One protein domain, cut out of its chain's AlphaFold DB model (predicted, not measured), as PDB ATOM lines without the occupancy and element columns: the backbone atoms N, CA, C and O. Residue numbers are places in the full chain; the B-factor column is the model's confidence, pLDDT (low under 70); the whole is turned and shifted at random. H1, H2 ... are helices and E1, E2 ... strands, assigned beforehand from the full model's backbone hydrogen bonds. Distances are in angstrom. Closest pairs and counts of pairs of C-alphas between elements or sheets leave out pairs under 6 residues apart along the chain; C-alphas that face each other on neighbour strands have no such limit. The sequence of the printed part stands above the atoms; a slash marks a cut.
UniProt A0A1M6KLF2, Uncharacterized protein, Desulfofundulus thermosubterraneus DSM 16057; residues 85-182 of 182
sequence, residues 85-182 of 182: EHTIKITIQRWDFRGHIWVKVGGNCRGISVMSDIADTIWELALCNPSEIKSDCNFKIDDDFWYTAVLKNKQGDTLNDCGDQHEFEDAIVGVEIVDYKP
ATOM      1  N   GLU A  85      41.278  10.946  38.046       84.69
ATOM      2  CA  GLU A  85      39.891  10.561  38.311       84.69
ATOM      3  C   GLU A  85      39.090  10.606  37.008       84.69
ATOM      4  O   GLU A  85      38.891  11.669  36.417       84.69
ATOM      5  N   HIS A  86      38.598   9.450  36.567       86.94
ATOM      6  CA  HIS A  86      37.658   9.341  35.453       86.94
ATOM      7  C   HIS A  86      36.233   9.377  35.986       86.94
ATOM      8  O   HIS A  86      35.915   8.694  36.958       86.94
ATOM      9  N   THR A  87      35.352  10.118  35.321       91.62
ATOM     10  CA  THR A  87      33.907   9.940  35.495       91.62
ATOM     11  C   THR A  87      33.391   9.080  34.357       91.62
ATOM     12  O   THR A  87      33.555   9.425  33.185       91.62
ATOM     13  N   ILE A  88      32.756   7.969  34.704       92.62
ATOM     14  CA  ILE A  88      32.257   6.981  33.751       92.62
ATOM     15  C   ILE A  88      30.747   6.981  33.823       92.62
ATOM     16  O   ILE A  88      30.173   6.885  34.906       92.62
ATOM     17  N   LYS A  89      30.115   7.087  32.661       96.38
ATOM     18  CA  LYS A  89      28.686   6.913  32.474       96.38
ATOM     19  C   LYS A  89      28.432   5.508  31.945       96.38
ATOM     20  O   LYS A  89      29.002   5.101  30.935       96.38
ATOM     21  N   ILE A  90      27.539   4.796  32.609       96.44
ATOM     22  CA  ILE A  90      27.080   3.465  32.243       96.44
ATOM     23  C   ILE A  90      25.612   3.562  31.874       96.44
ATOM     24  O   ILE A  90      24.837   4.226  32.560       96.44
ATOM     25  N   THR A  91      25.243   2.923  30.771       97.69
ATOM     26  CA  THR A  91      23.864   2.834  30.298       97.69
ATOM     27  C   THR A  91      23.390   1.403  30.467       97.69
ATOM     28  O   THR A  91      23.937   0.502  29.831       97.69
ATOM     29  N   ILE A  92      22.359   1.219  31.288       97.69
ATOM     30  CA  ILE A  92      21.631  -0.045  31.400       97.69
ATOM     31  C   ILE A  92      20.340   0.022  30.585       97.69
ATOM     32  O   ILE A  92      19.706   1.082  30.503       97.69
ATOM     33  N   GLN A  93      19.968  -1.084  29.946       97.31
ATOM     34  CA  GLN A  93      18.802  -1.148  29.074       97.31
ATOM     35  C   GLN A  93      18.076  -2.492  29.171       97.31
ATOM     36  O   GLN A  93      18.670  -3.554  29.008       97.31
ATOM     37  N   ARG A  94      16.747  -2.418  29.289       96.81
ATOM     38  CA  ARG A  94      15.825  -3.537  29.063       96.81
ATOM     39  C   ARG A  94      14.789  -3.111  28.039       96.81
ATOM     40  O   ARG A  94      14.089  -2.120  28.231       96.81
ATOM     41  N   TRP A  95      14.715  -3.846  26.931       95.31
ATOM     42  CA  TRP A  95      13.905  -3.465  25.771       95.31
ATOM     43  C   TRP A  95      14.202  -2.018  25.330       95.31
ATOM     44  O   TRP A  95      15.347  -1.715  24.998       95.31
ATOM     45  N   ASP A  96      13.204  -1.133  25.309       96.75
ATOM     46  CA  ASP A  96      13.325   0.291  24.983       96.75
ATOM     47  C   ASP A  96      13.486   1.209  26.214       96.75
ATOM     48  O   ASP A  96      13.615   2.427  26.056       96.75
ATOM     49  N   PHE A  97      13.533   0.646  27.425       98.25
ATOM     50  CA  PHE A  97      13.735   1.378  28.675       98.25
ATOM     51  C   PHE A  97      15.219   1.503  29.005       98.25
ATOM     52  O   PHE A  97      15.970   0.532  28.907       98.25
ATOM     53  N   ARG A  98      15.648   2.697  29.429       98.12
ATOM     54  CA  ARG A  98      17.047   2.994  29.761       98.12
ATOM     55  C   ARG A  98      17.192   3.656  31.122       98.12
ATOM     56  O   ARG A  98      16.310   4.386  31.572       98.12
ATOM     57  N   GLY A  99      18.346   3.428  31.731       97.94
ATOM     58  CA  GLY A  99      18.811   4.109  32.930       97.94
ATOM     59  C   GLY A  99      20.306   4.372  32.833       97.94
ATOM     60  O   GLY A  99      21.022   3.690  32.096       97.94
ATOM     61  N   HIS A 100      20.771   5.371  33.568       98.12
ATOM     62  CA  HIS A 100      22.161   5.778  33.578       98.12
ATOM     63  C   HIS A 100      22.719   5.803  34.995       98.12
ATOM     64  O   HIS A 100      22.088   6.272  35.949       98.12
ATOM     65  N   ILE A 101      23.950   5.323  35.099       97.38
ATOM     66  CA  ILE A 101      24.735   5.270  36.324       97.38
ATOM     67  C   ILE A 101      26.031   6.029  36.058       97.38
ATOM     68  O   ILE A 101      26.645   5.868  35.006       97.38
ATOM     69  N   TRP A 102      26.451   6.863  37.001       95.38
ATOM     70  CA  TRP A 102      27.724   7.566  36.961       95.38
ATOM     71  C   TRP A 102      28.558   7.184  38.169       95.38
ATOM     72  O   TRP A 102      28.123   7.346  39.313       95.38
ATOM     73  N   VAL A 103      29.777   6.736  37.893       91.19
ATOM     74  CA  VAL A 103      30.772   6.393  38.907       91.19
ATOM     75  C   VAL A 103      32.062   7.148  38.651       91.19
ATOM     76  O   VAL A 103      32.396   7.492  37.513       91.19
ATOM     77  N   LYS A 104      32.784   7.422  39.733       87.56
ATOM     78  CA  LYS A 104      34.124   7.996  39.687       87.56
ATOM     79  C   LYS A 104      35.137   6.897  39.937       87.56
ATOM     80  O   LYS A 104      35.043   6.201  40.943       87.56
ATOM     81  N   VAL A 105      36.109   6.772  39.045       80.50
ATOM     82  CA  VAL A 105      37.190   5.799  39.173       80.50
ATOM     83  C   VAL A 105      38.512   6.548  39.174       80.50
ATOM     84  O   VAL A 105      38.933   7.103  38.160       80.50
ATOM     85  N   GLY A 106      39.127   6.605  40.353       73.81
ATOM     86  CA  GLY A 106      40.454   7.181  40.565       73.81
ATOM     87  C   GLY A 106      41.570   6.142  40.449       73.81
ATOM     88  O   GLY A 106      41.303   4.949  40.317       73.81
ATOM     89  N   GLY A 107      42.820   6.591  40.550       67.25
ATOM     90  CA  GLY A 107      43.996   5.716  40.635       67.25
ATOM     91  C   GLY A 107      44.963   5.889  39.465       67.25
ATOM     92  O   GLY A 107      44.886   6.863  38.716       67.25
ATOM     93  N   ASN A 108      45.850   4.909  39.274       66.00
ATOM     94  CA  ASN A 108      46.672   4.767  38.062       66.00
ATOM     95  C   ASN A 108      45.844   4.154  36.913       66.00
ATOM     96  O   ASN A 108      46.245   3.194  36.258       66.00
ATOM     97  N   CYS A 109      44.632   4.661  36.709       62.41
ATOM     98  CA  CYS A 109      43.695   4.140  35.725       62.41
ATOM     99  C   CYS A 109      43.777   5.040  34.488       62.41
ATOM    100  O   CYS A 109      43.614   6.257  34.592       62.41
ATOM    101  N   ARG A 110      44.074   4.478  33.309       66.69
ATOM    102  CA  ARG A 110      44.305   5.256  32.082       66.69
ATOM    103  C   ARG A 110      43.324   4.868  30.995       66.69
ATOM    104  O   ARG A 110      43.414   3.790  30.411       66.69
ATOM    105  N   GLY A 111      42.436   5.806  30.670       72.88
ATOM    106  CA  GLY A 111      41.529   5.695  29.534       72.88
ATOM    107  C   GLY A 111      40.784   4.362  29.531       72.88
ATOM    108  O   GLY A 111      40.080   4.033  30.480       72.88
ATOM    109  N   ILE A 112      40.971   3.570  28.476       75.25
ATOM    110  CA  ILE A 112      40.244   2.309  28.279       75.25
ATOM    111  C   ILE A 112      40.474   1.272  29.388       75.25
ATOM    112  O   ILE A 112      39.599   0.441  29.618       75.25
ATOM    113  N   SER A 113      41.596   1.330  30.121       75.81
ATOM    114  CA  SER A 113      41.872   0.383  31.214       75.81
ATOM    115  C   SER A 113      40.847   0.476  32.346       75.81
ATOM    116  O   SER A 113      40.715  -0.446  33.137       75.81
ATOM    117  N   VAL A 114      40.131   1.597  32.437       76.00
ATOM    118  CA  VAL A 114      39.103   1.826  33.452       76.00
ATOM    119  C   VAL A 114      37.816   1.048  33.125       76.00
ATOM    120  O   VAL A 114      36.987   0.808  33.996       76.00
ATOM    121  N   MET A 115      37.631   0.639  31.866       80.50
ATOM    122  CA  MET A 115      36.402  -0.008  31.402       80.50
ATOM    123  C   MET A 115      36.380  -1.524  31.633       80.50
ATOM    124  O   MET A 115      35.297  -2.100  31.660       80.50
ATOM    125  N   SER A 116      37.537  -2.181  31.792       76.06
ATOM    126  CA  SER A 116      37.633  -3.653  31.801       76.06
ATOM    127  C   SER A 116      36.903  -4.329  32.958       76.06
ATOM    128  O   SER A 116      36.487  -5.473  32.809       76.06
ATOM    129  N   ASP A 117      36.753  -3.628  34.081       75.62
ATOM    130  CA  ASP A 117      36.193  -4.163  35.329       75.62
ATOM    131  C   ASP A 117      35.078  -3.244  35.867       75.62
ATOM    132  O   ASP A 117      34.878  -3.091  37.074       75.62
ATOM    133  N   ILE A 118      34.375  -2.552  34.961       84.19
ATOM    134  CA  ILE A 118      33.418  -1.511  35.349       84.19
ATOM    135  C   ILE A 118      32.181  -2.073  36.058       84.19
ATOM    136  O   ILE A 118      31.699  -1.450  37.000       84.19
ATOM    137  N   ALA A 119      31.697  -3.251  35.652       83.44
ATOM    138  CA  ALA A 119      30.553  -3.903  36.288       83.44
ATOM    139  C   ALA A 119      30.862  -4.251  37.751       83.44
ATOM    140  O   ALA A 119      30.138  -3.820  38.647       83.44
ATOM    141  N   ASP A 120      32.005  -4.900  37.993       82.38
ATOM    142  CA  ASP A 120      32.519  -5.185  39.336       82.38
ATOM    143  C   ASP A 120      32.697  -3.909  40.166       82.38
ATOM    144  O   ASP A 120      32.292  -3.853  41.325       82.38
ATOM    145  N   THR A 121      33.268  -2.860  39.567       82.62
ATOM    146  CA  THR A 121      33.489  -1.577  40.253       82.62
ATOM    147  C   THR A 121      32.168  -0.966  40.725       82.62
ATOM    148  O   THR A 121      32.082  -0.473  41.850       82.62
ATOM    149  N   ILE A 122      31.123  -0.998  39.892       86.12
ATOM    150  CA  ILE A 122      29.789  -0.506  40.269       86.12
ATOM    151  C   ILE A 122      29.203  -1.365  41.384       86.12
ATOM    152  O   ILE A 122      28.670  -0.817  42.347       86.12
ATOM    153  N   TRP A 123      29.317  -2.687  41.259       83.31
ATOM    154  CA  TRP A 123      28.788  -3.637  42.229       83.31
ATOM    155  C   TRP A 123      29.388  -3.414  43.623       83.31
ATOM    156  O   TRP A 123      28.673  -3.248  44.611       83.31
ATOM    157  N   GLU A 124      30.714  -3.295  43.696       81.75
ATOM    158  CA  GLU A 124      31.438  -3.001  44.934       81.75
ATOM    159  C   GLU A 124      31.098  -1.620  45.500       81.75
ATOM    160  O   GLU A 124      30.863  -1.479  46.702       81.75
ATOM    161  N   LEU A 125      31.052  -0.587  44.651       81.56
ATOM    162  CA  LEU A 125      30.699   0.761  45.094       81.56
ATOM    163  C   LEU A 125      29.276   0.813  45.651       81.56
ATOM    164  O   LEU A 125      29.058   1.483  46.658       81.56
ATOM    165  N   ALA A 126      28.330   0.093  45.049       81.94
ATOM    166  CA  ALA A 126      26.944   0.077  45.496       81.94
ATOM    167  C   ALA A 126      26.798  -0.555  46.883       81.94
ATOM    168  O   ALA A 126      26.040  -0.043  47.702       81.94
ATOM    169  N   LEU A 127      27.567  -1.610  47.165       76.75
ATOM    170  CA  LEU A 127      27.572  -2.284  48.463       76.75
ATOM    171  C   LEU A 127      28.341  -1.494  49.534       76.75
ATOM    172  O   LEU A 127      27.896  -1.388  50.674       76.75
ATOM    173  N   CYS A 128      29.508  -0.939  49.196       74.44
ATOM    174  CA  CYS A 128      30.403  -0.341  50.191       74.44
ATOM    175  C   CYS A 128      30.206   1.162  50.396       74.44
ATOM    176  O   CYS A 128      30.383   1.653  51.509       74.44
ATOM    177  N   ASN A 129      29.935   1.917  49.329       76.19
ATOM    178  CA  ASN A 129      29.811   3.376  49.375       76.19
ATOM    179  C   ASN A 129      28.715   3.849  48.398       76.19
ATOM    180  O   ASN A 129      29.016   4.583  47.454       76.19
ATOM    181  N   PRO A 130      27.437   3.482  48.613       80.75
ATOM    182  CA  PRO A 130      26.351   3.800  47.679       80.75
ATOM    183  C   PRO A 130      26.187   5.306  47.411       80.75
ATOM    184  O   PRO A 130      25.662   5.696  46.374       80.75
ATOM    185  N   SER A 131      26.671   6.171  48.310       84.31
ATOM    186  CA  SER A 131      26.692   7.629  48.132       84.31
ATOM    187  C   SER A 131      27.654   8.123  47.040       84.31
ATOM    188  O   SER A 131      27.498   9.250  46.566       84.31
ATOM    189  N   GLU A 132      28.639   7.314  46.638       82.00
ATOM    190  CA  GLU A 132      29.552   7.621  45.529       82.00
ATOM    191  C   GLU A 132      28.913   7.322  44.158       82.00
ATOM    192  O   GLU A 132      29.397   7.817  43.136       82.00
ATOM    193  N   ILE A 133      27.797   6.583  44.127       89.25
ATOM    194  CA  ILE A 133      27.043   6.297  42.907       89.25
ATOM    195  C   ILE A 133      26.008   7.389  42.666       89.25
ATOM    196  O   ILE A 133      25.127   7.654  43.484       89.25
ATOM    197  N   LYS A 134      26.066   7.991  41.480       95.62
ATOM    198  CA  LYS A 134      24.982   8.834  40.968       95.62
ATOM    199  C   LYS A 134      24.188   8.046  39.942       95.62
ATOM    200  O   LYS A 134      24.767   7.343  39.125       95.62
ATOM    201  N   SER A 135      22.870   8.178  39.947       96.75
ATOM    202  CA  SER A 135      22.011   7.532  38.954       96.75
ATOM    203  C   SER A 135      20.765   8.365  38.682       96.75
ATOM    204  O   SER A 135      20.306   9.113  39.547       96.75
ATOM    205  N   ASP A 136      20.216   8.242  37.475       96.88
ATOM    206  CA  ASP A 136      18.912   8.812  37.102       96.88
ATOM    207  C   ASP A 136      17.778   7.773  37.173       96.88
ATOM    208  O   ASP A 136      16.602   8.115  37.033       96.88
ATOM    209  N   CYS A 137      18.147   6.521  37.444       96.31
ATOM    210  CA  CYS A 137      17.273   5.362  37.545       96.31
ATOM    211  C   CYS A 137      17.160   4.816  38.976       96.31
ATOM    212  O   CYS A 137      16.698   3.699  39.158       96.31
ATOM    213  N   ASN A 138      17.562   5.571  40.008       95.44
ATOM    214  CA  ASN A 138      17.486   5.128  41.411       95.44
ATOM    215  C   ASN A 138      18.163   3.754  41.636       95.44
ATOM    216  O   ASN A 138      17.641   2.920  42.371       95.44
ATOM    217  N   PHE A 139      19.309   3.539  40.979       96.25
ATOM    218  CA  PHE A 139      20.077   2.296  41.051       96.25
ATOM    219  C   PHE A 139      20.556   2.016  42.477       96.25
ATOM    220  O   PHE A 139      21.137   2.903  43.111       96.25
ATOM    221  N   LYS A 140      20.327   0.793  42.963       93.31
ATOM    222  CA  LYS A 140      20.748   0.314  44.289       93.31
ATOM    223  C   LYS A 140      21.015  -1.182  44.251       93.31
ATOM    224  O   LYS A 140      20.413  -1.869  43.435       93.31
ATOM    225  N   ILE A 141      21.838  -1.659  45.178       88.44
ATOM    226  CA  ILE A 141      21.979  -3.080  45.506       88.44
ATOM    227  C   ILE A 141      21.561  -3.259  46.966       88.44
ATOM    228  O   ILE A 141      21.910  -2.421  47.801       88.44
ATOM    229  N   ASP A 142      20.763  -4.283  47.247       82.94
ATOM    230  CA  ASP A 142      20.313  -4.621  48.597       82.94
ATOM    231  C   ASP A 142      21.217  -5.657  49.291       82.94
ATOM    232  O   ASP A 142      22.206  -6.139  48.733       82.94
ATOM    233  N   ASP A 143      20.881  -5.983  50.541       76.06
ATOM    234  CA  ASP A 143      21.638  -6.934  51.365       76.06
ATOM    235  C   ASP A 143      21.562  -8.383  50.842       76.06
ATOM    236  O   ASP A 143      22.393  -9.213  51.216       76.06
ATOM    237  N   ASP A 144      20.594  -8.684  49.970       79.94
ATOM    238  CA  ASP A 144      20.442  -9.984  49.313       79.94
ATOM    239  C   ASP A 144      21.241 -10.064  47.997       79.94
ATOM    240  O   ASP A 144      21.196 -11.086  47.310       79.94
ATOM    241  N   PHE A 145      22.032  -9.029  47.675       81.62
ATOM    242  CA  PHE A 145      22.826  -8.892  46.449       81.62
ATOM    243  C   PHE A 145      21.981  -8.802  45.173       81.62
ATOM    244  O   PHE A 145      22.416  -9.229  44.102       81.62
ATOM    245  N   TRP A 146      20.788  -8.217  45.269       87.69
ATOM    246  CA  TRP A 146      19.954  -7.910  44.113       87.69
ATOM    247  C   TRP A 146      20.055  -6.433  43.767       87.69
ATOM    248  O   TRP A 146      19.917  -5.563  44.632       87.69
ATOM    249  N   TYR A 147      20.276  -6.130  42.487       93.81
ATOM    250  CA  TYR A 147      20.164  -4.751  42.029       93.81
ATOM    251  C   TYR A 147      18.701  -4.394  41.774       93.81
ATOM    252  O   TYR A 147      17.879  -5.233  41.409       93.81
ATOM    253  N   THR A 148      18.381  -3.113  41.929       96.81
ATOM    254  CA  THR A 148      17.104  -2.529  41.518       96.81
ATOM    255  C   THR A 148      17.349  -1.230  40.764       96.81
ATOM    256  O   THR A 148      18.228  -0.445  41.128       96.81
ATOM    257  N   ALA A 149      16.573  -0.992  39.708       97.56
ATOM    258  CA  ALA A 149      16.594   0.239  38.931       97.56
ATOM    259  C   ALA A 149      15.199   0.569  38.375       97.56
ATOM    260  O   ALA A 149      14.410  -0.306  38.040       97.56
ATOM    261  N   VAL A 150      14.901   1.858  38.247       98.19
ATOM    262  CA  VAL A 150      13.689   2.398  37.624       98.19
ATOM    263  C   VAL A 150      14.077   3.001  36.279       98.19
ATOM    264  O   VAL A 150      14.527   4.146  36.196       98.19
ATOM    265  N   LEU A 151      13.933   2.212  35.221       98.12
ATOM    266  CA  LEU A 151      14.281   2.595  33.857       98.12
ATOM    267  C   LEU A 151      13.149   3.401  33.218       98.12
ATOM    268  O   LEU A 151      11.982   3.218  33.565       98.12
ATOM    269  N   LYS A 152      13.478   4.273  32.260       98.12
ATOM    270  CA  LYS A 152      12.498   5.099  31.536       98.12
ATOM    271  C   LYS A 152      12.626   4.931  30.030       98.12
ATOM    272  O   LYS A 152      13.740   4.870  29.507       98.12
ATOM    273  N   ASN A 153      11.499   4.882  29.329       97.25
ATOM    274  CA  ASN A 153      11.476   4.947  27.867       97.25
ATOM    275  C   ASN A 153      11.325   6.407  27.383       97.25
ATOM    276  O   ASN A 153      11.280   7.355  28.173       97.25
ATOM    277  N   LYS A 154      11.248   6.611  26.062       95.88
ATOM    278  CA  LYS A 154      11.108   7.953  25.459       95.88
ATOM    279  C   LYS A 154       9.745   8.602  25.727       95.88
ATOM    280  O   LYS A 154       9.626   9.818  25.616       95.88
ATOM    281  N   GLN A 155       8.735   7.800  26.036       95.50
ATOM    282  CA  GLN A 155       7.369   8.213  26.338       95.50
ATOM    283  C   GLN A 155       7.219   8.649  27.803       95.50
ATOM    284  O   GLN A 155       6.241   9.305  28.148       95.50
ATOM    285  N   GLY A 156       8.218   8.352  28.642       94.31
ATOM    286  CA  GLY A 156       8.212   8.639  30.072       94.31
ATOM    287  C   GLY A 156       7.625   7.513  30.921       94.31
ATOM    288  O   GLY A 156       7.528   7.682  32.137       94.31
ATOM    289  N   ASP A 157       7.274   6.378  30.312       97.31
ATOM    290  CA  ASP A 157       6.864   5.184  31.043       97.31
ATOM    291  C   ASP A 157       8.052   4.619  31.820       97.31
ATOM    292  O   ASP A 157       9.213   4.752  31.413       97.31
ATOM    293  N   THR A 158       7.752   3.963  32.937       97.75
ATOM    294  CA  THR A 158       8.754   3.420  33.853       97.75
ATOM    295  C   THR A 158       8.709   1.898  33.901       97.75
ATOM    296  O   THR A 158       7.624   1.322  33.987       97.75
ATOM    297  N   LEU A 159       9.877   1.264  33.959       97.44
ATOM    298  CA  LEU A 159      10.046  -0.166  34.216       97.44
ATOM    299  C   LEU A 159      10.889  -0.351  35.480       97.44
ATOM    300  O   LEU A 159      11.972   0.222  35.579       97.44
ATOM    301  N   ASN A 160      10.404  -1.156  36.426       97.00
ATOM    302  CA  ASN A 160      11.220  -1.616  37.548       97.00
ATOM    303  C   ASN A 160      12.007  -2.845  37.090       97.00
ATOM    304  O   ASN A 160      11.408  -3.881  36.810       97.00
ATOM    305  N   ASP A 161      13.318  -2.693  36.993       96.12
ATOM    306  CA  ASP A 161      14.268  -3.740  36.641       96.12
ATOM    307  C   ASP A 161      14.987  -4.203  37.909       96.12
ATOM    308  O   ASP A 161      15.361  -3.379  38.752       96.12
ATOM    309  N   CYS A 162      15.140  -5.510  38.067       94.62
ATOM    310  CA  CYS A 162      15.884  -6.099  39.167       94.62
ATOM    311  C   CYS A 162      16.493  -7.430  38.745       94.62
ATOM    312  O   CYS A 162      16.000  -8.073  37.818       94.62
ATOM    313  N   GLY A 163      17.557  -7.824  39.433       92.12
ATOM    314  CA  GLY A 163      18.251  -9.061  39.125       92.12
ATOM    315  C   GLY A 163      19.530  -9.250  39.919       92.12
ATOM    316  O   GLY A 163      19.872  -8.439  40.784       92.12
ATOM    317  N   ASP A 164      20.240 -10.321  39.596       88.12
ATOM    318  CA  ASP A 164      21.570 -10.595  40.136       88.12
ATOM    319  C   ASP A 164      22.686  -9.863  39.357       88.12
ATOM    320  O   ASP A 164      22.435  -9.050  38.460       88.12
ATOM    321  N   GLN A 165      23.947 -10.121  39.725       87.19
ATOM    322  CA  GLN A 165      25.105  -9.501  39.074       87.19
ATOM    323  C   GLN A 165      25.208  -9.852  37.588       87.19
ATOM    324  O   GLN A 165      25.563  -8.993  36.779       87.19
ATOM    325  N   HIS A 166      24.881 -11.086  37.215       88.38
ATOM    326  CA  HIS A 166      24.974 -11.517  35.829       88.38
ATOM    327  C   HIS A 166      23.910 -10.819  34.977       88.38
ATOM    328  O   HIS A 166      24.200 -10.296  33.902       88.38
ATOM    329  N   GLU A 167      22.692 -10.709  35.505       91.19
ATOM    330  CA  GLU A 167      21.614  -9.971  34.854       91.19
ATOM    331  C   GLU A 167      21.912  -8.468  34.756       91.19
ATOM    332  O   GLU A 167      21.511  -7.832  33.778       91.19
ATOM    333  N   PHE A 168      22.614  -7.891  35.734       92.94
ATOM    334  CA  PHE A 168      23.094  -6.513  35.652       92.94
ATOM    335  C   PHE A 168      24.114  -6.335  34.523       92.94
ATOM    336  O   PHE A 168      23.986  -5.401  33.732       92.94
ATOM    337  N   GLU A 169      25.098  -7.231  34.420       92.12
ATOM    338  CA  GLU A 169      26.107  -7.220  33.354       92.12
ATOM    339  C   GLU A 169      25.465  -7.307  31.964       92.12
ATOM    340  O   GLU A 169      25.787  -6.500  31.090       92.12
ATOM    341  N   ASP A 170      24.488  -8.199  31.791       93.94
ATOM    342  CA  ASP A 170      23.714  -8.341  30.553       93.94
ATOM    343  C   ASP A 170      22.904  -7.082  30.198       93.94
ATOM    344  O   ASP A 170      22.632  -6.815  29.024       93.94
ATOM    345  N   ALA A 171      22.495  -6.300  31.202       95.38
ATOM    346  CA  ALA A 171      21.755  -5.061  30.992       95.38
ATOM    347  C   ALA A 171      22.655  -3.901  30.536       95.38
ATOM    348  O   ALA A 171      22.136  -2.914  30.004       95.38
ATOM    349  N   ILE A 172      23.980  -3.975  30.718       95.44
ATOM    350  CA  ILE A 172      24.910  -2.910  30.320       95.44
ATOM    351  C   ILE A 172      25.058  -2.890  28.795       95.44
ATOM    352  O   ILE A 172      25.638  -3.778  28.181       95.44
ATOM    353  N   VAL A 173      24.599  -1.803  28.174       96.31
ATOM    354  CA  VAL A 173      24.664  -1.608  26.712       96.31
ATOM    355  C   VAL A 173      25.561  -0.446  26.290       96.31
ATOM    356  O   VAL A 173      25.737  -0.200  25.097       96.31
ATOM    357  N   GLY A 174      26.116   0.302  27.244       95.06
ATOM    358  CA  GLY A 174      27.001   1.424  26.951       95.06
ATOM    359  C   GLY A 174      27.875   1.806  28.134       95.06
ATOM    360  O   GLY A 174      27.389   1.902  29.260       95.06
ATOM    361  N   VAL A 175      29.154   2.056  27.859       94.38
ATOM    362  CA  VAL A 175      30.154   2.517  28.827       94.38
ATOM    363  C   VAL A 175      30.934   3.659  28.186       94.38
ATOM    364  O   VAL A 175      31.513   3.501  27.112       94.38
ATOM    365  N   GLU A 176      30.930   4.821  28.829       94.31
ATOM    366  CA  GLU A 176      31.486   6.060  28.288       94.31
ATOM    367  C   GLU A 176      32.316   6.770  29.363       94.31
ATOM    368  O   GLU A 176      31.833   6.998  30.470       94.31
ATOM    369  N   ILE A 177      33.547   7.178  29.045       91.38
ATOM    370  CA  ILE A 177      34.283   8.141  29.879       91.38
ATOM    371  C   ILE A 177      33.780   9.532  29.499       91.38
ATOM    372  O   ILE A 177      33.917   9.944  28.349       91.38
ATOM    373  N   VAL A 178      33.177  10.238  30.454       94.81
ATOM    374  CA  VAL A 178      32.509  11.528  30.214       94.81
ATOM    375  C   VAL A 178      33.259  12.721  30.799       94.81
ATOM    376  O   VAL A 178      33.009  13.849  30.388       94.81
ATOM    377  N   ASP A 179      34.165  12.486  31.747       92.00
ATOM    378  CA  ASP A 179      35.042  13.512  32.314       92.00
ATOM    379  C   ASP A 179      36.347  12.871  32.797       92.00
ATOM    380  O   ASP A 179      36.367  11.692  33.164       92.00
ATOM    381  N   TYR A 180      37.419  13.656  32.822       86.38
ATOM    382  CA  TYR A 180      38.710  13.251  33.367       86.38
ATOM    383  C   TYR A 180      39.367  14.416  34.098       86.38
ATOM    384  O   TYR A 180      39.522  15.509  33.547       86.38
ATOM    385  N   LYS A 181      39.792  14.152  35.333       84.56
ATOM    386  CA  LYS A 181      40.539  15.093  36.160       84.56
ATOM    387  C   LYS A 181      41.936  14.540  36.426       84.56
ATOM    388  O   LYS A 181      42.028  13.463  37.019       84.56
ATOM    389  N   PRO A 182      42.985  15.236  35.973       74.81
ATOM    390  CA  PRO A 182      44.357  14.912  36.335       74.81
ATOM    391  C   PRO A 182      44.674  15.278  37.789       74.81
ATOM    392  O   PRO A 182      43.899  16.057  38.398       74.81
TER     393      PRO A 182
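Overview. This is residues 85 to 182 of the 182 residues of an uncharacterized protein of Desulfofundulus thermosubterraneus DSM 16057 (UniProt A0A1M6KLF2). A long, twisted sheet of three strands, E2, E1 and E5, is crossed near one end by the hairpin E3 and E4, making a small sandwich whose two sheets are only partly face to face. H2 crosses one face of the long sheet, H3 sits on the same face beside the strands and runs directly into E5, and the small H1 only grazes the sheet. The 98 printed residues include three named helices and five named strands in the order E1, E2, H1, H2, E3, E4, H3, E5; both sheets, E2 - E1 - E5 and E3 - E4, are antiparallel, and the class is mixed. The whole is compact and rounded, with a radius of gyration of the C-alphas of 13.1 A and spans of 39 by 31 by 22 A.

Arrangement. E1, residues 85 to 94, is the inner strand between E2, residues 97 to 105, and E5, residues 172 to 181. E1 and E2 form a hairpin at 161 degrees, with N 90 and O 101 2.8 A apart, within hydrogen-bond range. E1 and E5 are antiparallel at 162 degrees, with N 89 and O 176 at 2.8 A. E3, residues 147 to 152, and E4, residues 158 to 163, form a hairpin at 158 degrees, with N 149 and O 161 at 2.8 A. The two sheets form a sandwich, two sheets face to face, with strands at 75 degrees; the closest C-alphas of E2 and E3 are those of Phe 97 and Lys 152, 4.9 A apart. H2, residues 118 to 128, is on the three-stranded sheet at a height of 9.8 A, over E2 and across the strands at 81 degrees on the local plane, an arrangement of two layers, a helix on one face of a sheet. H3, residues 165 to 171, is on the same face, over none of the strands. H2 and H3 only just touch, with 3 pairs of C-alphas within 8 A, the closest being Ala 119 and Glu 169 at 6.3 A. In H2 and H3 every O i to N i+4 pair is within hydrogen-bond range; H1, residues 111 to 114, is too short for such a pair.

Along the chain. E1 begins at C-alpha 85 (39.891, 10.561, 38.311) and is 29.4 A long; E2 is 26.1 A and E5 24.5 A, ending at C-alpha 181 (40.539, 15.093, 36.160). E3 is 16.3 A, E4 16.5 A, and H2 15.2 A from C-alpha 118 (33.418, -1.511, 35.349). H3 is 9.8 A and H1 6.0 A.

Size, cuts and confidence. The C-alphas of Asn 108 and Gln 155, the two farthest apart, are 41.2 A apart. The printed part has no cut. The link H2 to E3, residues 129 to 146, is long; its residues 134 to 135 pair antiparallel with residues 101 to 102 of E2. Mean pLDDT of the printed part is 88.7; residues 107 to 110 are under 70.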